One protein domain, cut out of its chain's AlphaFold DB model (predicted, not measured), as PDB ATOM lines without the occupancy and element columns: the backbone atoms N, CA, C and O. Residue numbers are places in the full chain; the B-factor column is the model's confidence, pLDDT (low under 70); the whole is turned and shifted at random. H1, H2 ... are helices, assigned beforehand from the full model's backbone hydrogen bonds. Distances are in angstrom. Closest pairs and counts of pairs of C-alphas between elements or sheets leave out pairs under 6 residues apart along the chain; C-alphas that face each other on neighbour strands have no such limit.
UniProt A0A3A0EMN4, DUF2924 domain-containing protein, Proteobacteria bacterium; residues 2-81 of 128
ATOM      1  N   ARG A   2      47.508  -1.044 -88.884       47.94
ATOM      2  CA  ARG A   2      46.456  -0.016 -88.788       47.94
ATOM      3  C   ARG A   2      46.954   1.249 -89.502       47.94
ATOM      4  O   ARG A   2      47.990   1.773 -89.110       47.94
ATOM      5  N   ARG A   3      46.267   1.710 -90.555       57.53
ATOM      6  CA  ARG A   3      46.519   3.045 -91.127       57.53
ATOM      7  C   ARG A   3      46.164   4.070 -90.048       57.53
ATOM      8  O   ARG A   3      45.032   4.044 -89.566       57.53
ATOM      9  N   LYS A   4      47.121   4.907 -89.639       62.72
ATOM     10  CA  LYS A   4      46.804   6.116 -88.869       62.72
ATOM     11  C   LYS A   4      45.939   7.023 -89.750       62.72
ATOM     12  O   LYS A   4      46.169   7.091 -90.955       62.72
ATOM     13  N   SER A   5      44.915   7.635 -89.169       70.00
ATOM     14  CA  SER A   5      44.070   8.632 -89.837       70.00
ATOM     15  C   SER A   5      44.822   9.956 -89.986       70.00
ATOM     16  O   SER A   5      45.633  10.265 -89.121       70.00
ATOM     17  N   ASP A   6      44.506  10.769 -90.995       70.31
ATOM     18  CA  ASP A   6      45.180  12.061 -91.232       70.31
ATOM     19  C   ASP A   6      45.177  12.985 -89.998       70.31
ATOM     20  O   ASP A   6      46.195  13.580 -89.663       70.31
ATOM     21  N   VAL A   7      44.088  12.981 -89.220       71.06
ATOM     22  CA  VAL A   7      43.961  13.736 -87.955       71.06
ATOM     23  C   VAL A   7      45.004  13.325 -86.897       71.06
ATOM     24  O   VAL A   7      45.435  14.147 -86.094       71.06
ATOM     25  N   ASP A   8      45.433  12.060 -86.898       82.19
ATOM     26  CA  ASP A   8      46.465  11.545 -85.981       82.19
ATOM     27  C   ASP A   8      47.872  11.973 -86.441       82.19
ATOM     28  O   ASP A   8      48.757  12.214 -85.625       82.19
ATOM     29  N   ILE A   9      48.070  12.134 -87.755       86.12
ATOM     30  CA  ILE A   9      49.329  12.625 -88.329       86.12
ATOM     31  C   ILE A   9      49.495  14.113 -88.019       86.12
ATOM     32  O   ILE A   9      50.549  14.515 -87.536       86.12
ATOM     33  N   ASP A  10      48.456  14.922 -88.237       87.81
ATOM     34  CA  ASP A  10      48.506  16.367 -87.994       87.81
ATOM     35  C   ASP A  10      48.763  16.692 -86.517       87.81
ATOM     36  O   ASP A  10      49.571  17.569 -86.202       87.81
ATOM     37  N   ALA A  11      48.146  15.941 -85.598       87.75
ATOM     38  CA  ALA A  11      48.412  16.066 -84.166       87.75
ATOM     39  C   ALA A  11      49.868  15.710 -83.816       87.75
ATOM     40  O   ALA A  11      50.515  16.407 -83.030       87.75
ATOM     41  N   GLU A  12      50.409  14.648 -84.420       86.44
ATOM     42  CA  GLU A  12      51.792  14.227 -84.196       86.44
ATOM     43  C   GLU A  12      52.804  15.238 -84.763       86.44
ATOM     44  O   GLU A  12      53.839  15.477 -84.137       86.44
ATOM     45  N   LEU A  13      52.488  15.874 -85.898       89.06
ATOM     46  CA  LEU A  13      53.281  16.949 -86.501       89.06
ATOM     47  C   LEU A  13      53.238  18.232 -85.667       89.06
ATOM     48  O   LEU A  13      54.284  18.834 -85.431       89.06
ATOM     49  N   ALA A  14      52.064  18.626 -85.166       90.00
ATOM     50  CA  ALA A  14      51.929  19.787 -84.288       90.00
ATOM     51  C   ALA A  14      52.763  19.621 -83.006       90.00
ATOM     52  O   ALA A  14      53.468  20.544 -82.597       90.00
ATOM     53  N   ALA A  15      52.767  18.416 -82.426       89.56
ATOM     54  CA  ALA A  15      53.571  18.096 -81.249       89.56
ATOM     55  C   ALA A  15      55.091  18.168 -81.499       89.56
ATOM     56  O   ALA A  15      55.851  18.336 -80.544       89.56
ATOM     57  N   LEU A  16      55.564  18.059 -82.751       89.62
ATOM     58  CA  LEU A  16      56.989  18.234 -83.059       89.62
ATOM     59  C   LEU A  16      57.462  19.674 -82.860       89.62
ATOM     60  O   LEU A  16      58.602  19.873 -82.449       89.62
ATOM     61  N   GLY A  17      56.603  20.660 -83.132       87.25
ATOM     62  CA  GLY A  17      56.948  22.082 -83.033       87.25
ATOM     63  C   GLY A  17      57.261  22.551 -81.612       87.25
ATOM     64  O   GLY A  17      57.954  23.546 -81.436       87.25
ATOM     65  N   SER A  18      56.785  21.823 -80.603       89.00
ATOM     66  CA  SER A  18      57.037  22.105 -79.187       89.00
ATOM     67  C   SER A  18      58.227  21.343 -78.590       89.00
ATOM     68  O   SER A  18      58.528  21.536 -77.415       89.00
ATOM     69  N   LEU A  19      58.874  20.447 -79.346       89.56
ATOM     70  CA  LEU A  19      59.990  19.648 -78.834       89.56
ATOM     71  C   LEU A  19      61.281  20.460 -78.787       89.56
ATOM     72  O   LEU A  19      61.587  21.242 -79.687       89.56
ATOM     73  N   ASP A  20      62.077  20.211 -77.753       91.56
ATOM     74  CA  ASP A  20      63.428  20.736 -77.673       91.56
ATOM     75  C   ASP A  20      64.397  19.936 -78.564       91.56
ATOM     76  O   ASP A  20      64.102  18.865 -79.106       91.56
ATOM     77  N   TYR A  21      65.603  20.471 -78.737       91.19
ATOM     78  CA  TYR A  21      66.599  19.866 -79.619       91.19
ATOM     79  C   TYR A  21      67.039  18.463 -79.165       91.19
ATOM     80  O   TYR A  21      67.363  17.619 -80.005       91.19
ATOM     81  N   ALA A  22      67.051  18.197 -77.855       91.56
ATOM     82  CA  ALA A  22      67.394  16.887 -77.311       91.56
ATOM     83  C   ALA A  22      66.319  15.849 -77.661       91.56
ATOM     84  O   ALA A  22      66.641  14.806 -78.234       91.56
ATOM     85  N   ALA A  23      65.045  16.173 -77.440       92.44
ATOM     86  CA  ALA A  23      63.935  15.289 -77.762       92.44
ATOM     87  C   ALA A  23      63.777  15.075 -79.277       92.44
ATOM     88  O   ALA A  23      63.426  13.976 -79.715       92.44
ATOM     89  N   LEU A  24      64.109  16.071 -80.110       93.19
ATOM     90  CA  LEU A  24      64.188  15.884 -81.564       93.19
ATOM     91  C   LEU A  24      65.248  14.839 -81.952       93.19
ATOM     92  O   LEU A  24      65.005  14.018 -82.838       93.19
ATOM     93  N   LYS A  25      66.406  14.804 -81.280       93.62
ATOM     94  CA  LYS A  25      67.434  13.776 -81.532       93.62
ATOM     95  C   LYS A  25      66.984  12.381 -81.110       93.62
ATOM     96  O   LYS A  25      67.248  11.421 -81.834       93.62
ATOM     97  N   GLU A  26      66.293  12.265 -79.983       93.31
ATOM     98  CA  GLU A  26      65.731  10.991 -79.523       93.31
ATOM     99  C   GLU A  26      64.649  10.475 -80.475       93.31
ATOM    100  O   GLU A  26      64.667   9.304 -80.876       93.31
ATOM    101  N   LYS A  27      63.745  11.359 -80.922       92.56
ATOM    102  CA  LYS A  27      62.752  11.022 -81.950       92.56
ATOM    103  C   LYS A  27      63.413  10.594 -83.253       92.56
ATOM    104  O   LYS A  27      62.995   9.593 -83.829       92.56
ATOM    105  N   TRP A  28      64.452  11.298 -83.702       94.69
ATOM    106  CA  TRP A  28      65.219  10.907 -84.884       94.69
ATOM    107  C   TRP A  28      65.770   9.482 -84.745       94.69
ATOM    108  O   TRP A  28      65.561   8.651 -85.629       94.69
ATOM    109  N   GLN A  29      66.428   9.175 -83.625       93.56
ATOM    110  CA  GLN A  29      67.013   7.854 -83.392       93.56
ATOM    111  C   GLN A  29      65.949   6.757 -83.335       93.56
ATOM    112  O   GLN A  29      66.152   5.676 -83.882       93.56
ATOM    113  N   THR A  30      64.793   7.049 -82.745       92.50
ATOM    114  CA  THR A  30      63.655   6.123 -82.697       92.50
ATOM    115  C   THR A  30      63.060   5.888 -84.089       92.50
ATOM    116  O   THR A  30      62.673   4.771 -84.428       92.50
ATOM    117  N   LEU A  31      62.982   6.935 -84.916       91.19
ATOM    118  CA  LEU A  31      62.338   6.871 -86.225       91.19
ATOM    119  C   LEU A  31      63.218   6.202 -87.285       91.19
ATOM    120  O   LEU A  31      62.707   5.376 -88.045       91.19
ATOM    121  N   PHE A  32      64.504   6.561 -87.319       90.12
ATOM    122  CA  PHE A  32      65.467   6.154 -88.348       90.12
ATOM    123  C   PHE A  32      66.464   5.082 -87.882       90.12
ATOM    124  O   PHE A  32      67.208   4.556 -88.705       90.12
ATOM    125  N   GLY A  33      66.513   4.752 -86.586       92.06
ATOM    126  CA  GLY A  33      67.419   3.735 -86.033       92.06
ATOM    127  C   GLY A  33      68.895   4.144 -85.989       92.06
ATOM    128  O   GLY A  33      69.750   3.330 -85.647       92.06
ATOM    129  N   VAL A  34      69.211   5.394 -86.329       92.19
ATOM    130  CA  VAL A  34      70.575   5.940 -86.366       92.19
ATOM    131  C   VAL A  34      70.634   7.247 -85.583       92.19
ATOM    132  O   VAL A  34      69.647   7.981 -85.569       92.19
ATOM    133  N   PRO A  35      71.760   7.582 -84.934       91.56
ATOM    134  CA  PRO A  35      71.884   8.847 -84.222       91.56
ATOM    135  C   PRO A  35      71.797  10.033 -85.191       91.56
ATOM    136  O   PRO A  35      72.278   9.973 -86.325       91.56
ATOM    137  N   ALA A  36      71.208  11.135 -84.726       91.00
ATOM    138  CA  ALA A  36      71.151  12.377 -85.488       91.00
ATOM    139  C   ALA A  36      72.570  12.909 -85.796       91.00
ATOM    140  O   ALA A  36      73.436  12.889 -84.911       91.00
ATOM    141  N   PRO A  37      72.833  13.434 -87.011       91.25
ATOM    142  CA  PRO A  37      74.136  14.006 -87.341       91.25
ATOM    143  C   PRO A  37      74.521  15.156 -86.398       91.25
ATOM    144  O   PRO A  37      73.708  16.015 -86.069       91.25
ATOM    145  N   LYS A  38      75.791  15.208 -85.973       85.12
ATOM    146  CA  LYS A  38      76.242  16.107 -84.889       85.12
ATOM    147  C   LYS A  38      75.999  17.601 -85.144       85.12
ATOM    148  O   LYS A  38      75.782  18.335 -84.188       85.12
ATOM    149  N   LYS A  39      76.070  18.045 -86.403       89.06
ATOM    150  CA  LYS A  39      75.994  19.463 -86.812       89.06
ATOM    151  C   LYS A  39      74.664  19.841 -87.474       89.06
ATOM    152  O   LYS A  39      74.597  20.833 -88.190       89.06
ATOM    153  N   ILE A  40      73.627  19.029 -87.294       90.19
ATOM    154  CA  ILE A  40      72.333  19.267 -87.932       90.19
ATOM    155  C   ILE A  40      71.499  20.255 -87.107       90.19
ATOM    156  O   ILE A  40      71.449  20.150 -85.878       90.19
ATOM    157  N   GLY A  41      70.875  21.224 -87.776       92.25
ATOM    158  CA  GLY A  41      70.008  22.213 -87.133       92.25
ATOM    159  C   GLY A  41      68.683  21.610 -86.655       92.25
ATOM    160  O   GLY A  41      68.229  20.597 -87.191       92.25
ATOM    161  N   ALA A  42      68.061  22.245 -85.657       90.38
ATOM    162  CA  ALA A  42      66.770  21.823 -85.105       90.38
ATOM    163  C   ALA A  42      65.657  21.831 -86.167       90.38
ATOM    164  O   ALA A  42      64.930  20.848 -86.289       90.38
ATOM    165  N   ASP A  43      65.602  22.873 -86.999       91.56
ATOM    166  CA  ASP A  43      64.594  23.010 -88.059       91.56
ATOM    167  C   ASP A  43      64.656  21.856 -89.063       91.56
ATOM    168  O   ASP A  43      63.633  21.296 -89.455       91.56
ATOM    169  N   PHE A  44      65.868  21.439 -89.441       93.25
ATOM    170  CA  PHE A  44      66.036  20.304 -90.343       93.25
ATOM    171  C   PHE A  44      65.602  18.991 -89.687       93.25
ATOM    172  O   PHE A  44      64.965  18.168 -90.342       93.25
ATOM    173  N   LEU A  45      65.920  18.783 -88.401       93.44
ATOM    174  CA  LEU A  45      65.444  17.604 -87.669       93.44
ATOM    175  C   LEU A  45      63.923  17.554 -87.649       93.44
ATOM    176  O   LEU A  45      63.356  16.507 -87.950       93.44
ATOM    177  N   LEU A  46      63.276  18.677 -87.342       94.06
ATOM    178  CA  LEU A  46      61.824  18.782 -87.313       94.06
ATOM    179  C   LEU A  46      61.222  18.405 -88.671       94.06
ATOM    180  O   LEU A  46      60.354  17.534 -88.729       94.06
ATOM    181  N   LEU A  47      61.726  18.989 -89.763       93.62
ATOM    182  CA  LEU A  47      61.254  18.696 -91.120       93.62
ATOM    183  C   LEU A  47      61.462  17.228 -91.504       93.62
ATOM    184  O   LEU A  47      60.556  16.587 -92.031       93.62
ATOM    185  N   ALA A  48      62.640  16.674 -91.222       93.12
ATOM    186  CA  ALA A  48      62.964  15.297 -91.571       93.12
ATOM    187  C   ALA A  48      62.147  14.277 -90.762       93.12
ATOM    188  O   ALA A  48      61.675  13.284 -91.316       93.12
ATOM    189  N   ILE A  49      61.946  14.523 -89.464       94.25
ATOM    190  CA  ILE A  49      61.102  13.684 -88.603       94.25
ATOM    191  C   ILE A  49      59.643  13.772 -89.058       94.25
ATOM    192  O   ILE A  49      58.988  12.737 -89.181       94.25
ATOM    193  N   GLY A  50      59.152  14.978 -89.361       94.12
ATOM    194  CA  GLY A  50      57.805  15.185 -89.888       94.12
ATOM    195  C   GLY A  50      57.577  14.429 -91.195       94.12
ATOM    196  O   GLY A  50      56.615  13.667 -91.307       94.12
ATOM    197  N   TYR A  51      58.523  14.532 -92.130       91.81
ATOM    198  CA  TYR A  51      58.506  13.754 -93.367       91.81
ATOM    199  C   TYR A  51      58.458  12.245 -93.091       91.81
ATOM    200  O   TYR A  51      57.627  11.546 -93.659       91.81
ATOM    201  N   GLY A  52      59.290  11.726 -92.183       90.44
ATOM    202  CA  GLY A  52      59.310  10.292 -91.877       90.44
ATOM    203  C   GLY A  52      58.018   9.775 -91.225       90.44
ATOM    204  O   GLY A  52      57.615   8.637 -91.478       90.44
ATOM    205  N   ILE A  53      57.329  10.597 -90.424       90.75
ATOM    206  CA  ILE A  53      55.998  10.274 -89.875       90.75
ATOM    207  C   ILE A  53      54.969  10.178 -91.007       90.75
ATOM    208  O   ILE A  53      54.249   9.180 -91.107       90.75
ATOM    209  N   GLN A  54      54.947  11.172 -91.897       90.00
ATOM    210  CA  GLN A  54      54.068  11.181 -93.066       90.00
ATOM    211  C   GLN A  54      54.352   9.990 -93.992       90.00
ATOM    212  O   GLN A  54      53.419   9.354 -94.486       90.00
ATOM    213  N   GLU A  55      55.625   9.642 -94.184       90.88
ATOM    214  CA  GLU A  55      56.064   8.534 -95.031       90.88
ATOM    215  C   GLU A  55      55.558   7.181 -94.512       90.88
ATOM    216  O   GLU A  55      55.039   6.373 -95.290       90.88
ATOM    217  N   LYS A  56      55.654   6.946 -93.194       86.19
ATOM    218  CA  LYS A  56      55.153   5.723 -92.543       86.19
ATOM    219  C   LYS A  56      53.640   5.568 -92.680       86.19
ATOM    220  O   LYS A  56      53.162   4.441 -92.806       86.19
ATOM    221  N   ALA A  57      52.896   6.670 -92.651       86.12
ATOM    222  CA  ALA A  57      51.444   6.641 -92.776       86.12
ATOM    223  C   ALA A  57      50.969   6.532 -94.236       86.12
ATOM    224  O   ALA A  57      50.056   5.759 -94.533       86.12
ATOM    225  N   SER A  58      51.618   7.260 -95.148       82.50
ATOM    226  CA  SER A  58      51.208   7.389 -96.556       82.50
ATOM    227  C   SER A  58      51.825   6.337 -97.481       82.50
ATOM    228  O   SER A  58      51.412   6.210 -98.632       82.50
ATOM    229  N   GLY A  59      52.794   5.558 -96.994       79.81
ATOM    230  CA  GLY A  59      53.426   4.491 -97.765       79.81
ATOM    231  C   GLY A  59      54.467   5.000 -98.760       79.81
ATOM    232  O   GLY A  59      54.432   4.601 -99.916       79.81
ATOM    233  N   GLY A  60      55.379   5.855 -98.292       83.62
ATOM    234  CA  GLY A  60      56.591   6.337 -98.967       83.62
ATOM    235  C   GLY A  60      56.619   6.463-100.488       83.62
ATOM    236  O   GLY A  60      55.623   6.711-101.171       83.62
ATOM    237  N   LEU A  61      57.827   6.383-101.046       83.31
ATOM    238  CA  LEU A  61      58.007   6.562-102.479       83.31
ATOM    239  C   LEU A  61      57.599   5.295-103.243       83.31
ATOM    240  O   LEU A  61      58.168   4.219-103.042       83.31
ATOM    241  N   LYS A  62      56.652   5.429-104.185       83.19
ATOM    242  CA  LYS A  62      56.229   4.324-105.061       83.19
ATOM    243  C   LYS A  62      57.436   3.705-105.777       83.19
ATOM    244  O   LYS A  62      58.318   4.415-106.264       83.19
ATOM    245  N   LEU A  63      57.430   2.377-105.923       77.56
ATOM    246  CA  LEU A  63      58.551   1.609-106.485       77.56
ATOM    247  C   LEU A  63      59.022   2.123-107.858       77.56
ATOM    248  O   LEU A  63      60.223   2.184-108.108       77.56
ATOM    249  N   HIS A  64      58.096   2.515-108.739       78.00
ATOM    250  CA  HIS A  64      58.445   3.032-110.067       78.00
ATOM    251  C   HIS A  64      59.147   4.398-110.003       78.00
ATOM    252  O   HIS A  64      60.114   4.604-110.729       78.00
ATOM    253  N   ILE A  65      58.738   5.287-109.090       83.50
ATOM    254  CA  ILE A  65      59.399   6.585-108.886       83.50
ATOM    255  C   ILE A  65      60.794   6.374-108.292       83.50
ATOM    256  O   ILE A  65      61.758   6.973-108.755       83.50
ATOM    257  N   ARG A  66      60.940   5.451-107.333       82.81
ATOM    258  CA  ARG A  66      62.251   5.097-106.769       82.81
ATOM    259  C   ARG A  66      63.216   4.573-107.838       82.81
ATOM    260  O   ARG A  66      64.370   4.986-107.867       82.81
ATOM    261  N   ARG A  67      62.740   3.704-108.738       78.00
ATOM    262  CA  ARG A  67      63.524   3.199-109.881       78.00
ATOM    263  C   ARG A  67      63.927   4.321-110.838       78.00
ATOM    264  O   ARG A  67      65.075   4.360-111.263       78.00
ATOM    265  N   GLN A  68      63.011   5.242-111.136       81.69
ATOM    266  CA  GLN A  68      63.297   6.396-111.986       81.69
ATOM    267  C   GLN A  68      64.354   7.319-111.364       81.69
ATOM    268  O   GLN A  68      65.266   7.744-112.066       81.69
ATOM    269  N   LEU A  69      64.280   7.588-110.055       82.06
ATOM    270  CA  LEU A  69      65.292   8.383-109.351       82.06
ATOM    271  C   LEU A  69      66.661   7.694-109.335       82.06
ATOM    272  O   LEU A  69      67.666   8.352-109.571       82.06
ATOM    273  N   MET A  70      66.711   6.378-109.107       80.38
ATOM    274  CA  MET A  70      67.961   5.608-109.175       80.38
ATOM    275  C   MET A  70      68.587   5.650-110.573       80.38
ATOM    276  O   MET A  70      69.789   5.867-110.698       80.38
ATOM    277  N   TRP A  71      67.767   5.527-111.623       77.56
ATOM    278  CA  TRP A  71      68.214   5.675-113.008       77.56
ATOM    279  C   TRP A  71      68.766   7.081-113.292       77.56
ATOM    280  O   TRP A  71      69.869   7.200-113.821       77.56
ATOM    281  N   LEU A  72      68.053   8.139-112.880       76.81
ATOM    282  CA  LEU A  72      68.505   9.531-113.029       76.81
ATOM    283  C   LEU A  72      69.803   9.813-112.262       76.81
ATOM    284  O   LEU A  72      70.651  10.558-112.743       76.81
ATOM    285  N   ALA A  73      69.974   9.202-111.089       79.69
ATOM    286  CA  ALA A  73      71.182   9.321-110.280       79.69
ATOM    287  C   ALA A  73      72.369   8.498-110.826       79.69
ATOM    288  O   ALA A  73      73.424   8.466-110.196       79.69
ATOM    289  N   GLY A  74      72.208   7.786-111.951       67.75
ATOM    290  CA  GLY A  74      73.229   6.886-112.500       67.75
ATOM    291  C   GLY A  74      73.472   5.628-111.654       67.75
ATOM    292  O   GLY A  74      74.351   4.826-111.970       67.75
ATOM    293  N   ALA A  75      72.684   5.422-110.595       59.03
ATOM    294  CA  ALA A  75      72.755   4.272-109.707       59.03
ATOM    295  C   ALA A  75      71.956   3.119-110.319       59.03
ATOM    296  O   ALA A  75      70.794   2.886-109.991       59.03
ATOM    297  N   ASN A  76      72.567   2.408-111.259       51.31
ATOM    298  CA  ASN A  76      71.954   1.240-111.871       51.31
ATOM    299  C   ASN A  76      72.250  -0.005-110.998       51.31
ATOM    300  O   ASN A  76      73.405  -0.430-110.944       51.31
ATOM    301  N   PRO A  77      71.261  -0.640-110.334       47.53
ATOM    302  CA  PRO A  77      71.483  -1.889-109.592       47.53
ATOM    303  C   PRO A  77      71.797  -3.088-110.508       47.53
ATOM    304  O   PRO A  77      72.091  -4.170-110.016       47.53
ATOM    305  N   ALA A  78      71.750  -2.903-111.832       45.50
ATOM    306  CA  ALA A  78      72.142  -3.891-112.836       45.50
ATOM    307  C   ALA A  78      73.629  -3.812-113.249       45.50
ATOM    308  O   ALA A  78      74.049  -4.572-114.115       45.50
ATOM    309  N   THR A  79      74.432  -2.913-112.663       44.53
ATOM    310  CA  THR A  79      75.886  -2.841-112.937       44.53
ATOM    311  C   THR A  79      76.729  -3.500-111.842       44.53
ATOM    312  O   THR A  79      77.955  -3.489-111.910       44.53
ATOM    313  N   THR A  80      76.109  -4.134-110.845       41.28
ATOM    314  CA  THR A  80      76.815  -5.109-110.009       41.28
ATOM    315  C   THR A  80      76.529  -6.492-110.581       41.28
ATOM    316  O   THR A  80      75.440  -7.025-110.408       41.28
ATOM    317  N   SER A  81      77.530  -7.038-111.274       41.19
ATOM    318  CA  SER A  81      77.596  -8.412-111.785       41.19
ATOM    319  C   SER A  81      76.755  -8.710-113.029       41.19
ATOM    320  O   SER A  81      75.617  -9.142-112.934       41.19
TER     321      SER A  81
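AT A GLANCE: This is residues 2 to 81 of the 128 residues of the protein "DUF2924 domain-containing protein" of Proteobacteria bacterium (UniProt A0A3A0EMN4). H3, the longest helix, forms the middle of a small three-helix group, with H1 packed on it running the opposite way and H2 packed on it running the same way. Beyond the end of H3 the chain leads away from this group to a fourth helix, H4, which touches no helix; residues 61 to 66 and 68 to 74 stick out free. The 80 printed residues, 2 to 81, hold four named helices in the order H1, H2, H3, H4 and no named strand, and the class is all helix. The whole is loose, with a radius of gyration of the C-alphas of 15.8 A, and its outline is flat, spanning 47 by 33 by 18 A.

IN THESE COORDINATES: H3 covers residues 42 to 58 and measures 24.1 A from first to last C-alpha, from C-alpha 42 at (66.770, 21.823, -85.105) to C-alpha 58 at (51.208, 7.389, -96.556). H1 covers residues 6 to 16, 15.6 A long, and begins with C-alpha 6 at (45.180, 12.061, -91.232). H2 covers residues 21 to 32 and is 16.3 A long. H4 covers residues 63 to 72, 14.3 A long, and ends with C-alpha 72 at (68.505, 9.531, -113.029).

HOW THE PARTS SIT: H3 touches H1, and their closest C-alphas, those of Leu 13 and Gly 50, are 5.9 A apart. These two helices run opposite ways at a shallow tilt of 18 degrees. H3 also touches H2, with the closest C-alphas, those of Tyr 21 and Ala 42, 5.8 A apart. H2 and H3 run the same way at a shallow tilt of 32 degrees, only just short of steep. H1 and H2 are close but not clearly touching: their closest C-alphas, those of Leu 16 and Leu 24, are 7.7 A apart. They run opposite ways at a steep tilt of 42 degrees. H4 is apart from H1, H2 and H3. In H1, H2, H3 and H4 every O i to N i+4 pair is within hydrogen-bond range.

THE WHOLE: The two C-alphas farthest apart, those of Ser 18 and Ser 81, are 49.2 A apart. The printed part has no cut. The links from H1 to H2 and from H3 to H4 are tight, with 4 residues each, and the link from H2 to H3 is short, with 9 residues. The mean pLDDT of the printed part is 82.5; residues 2 to 4 and 74 to 81 are under 70, where the model's confidence is low.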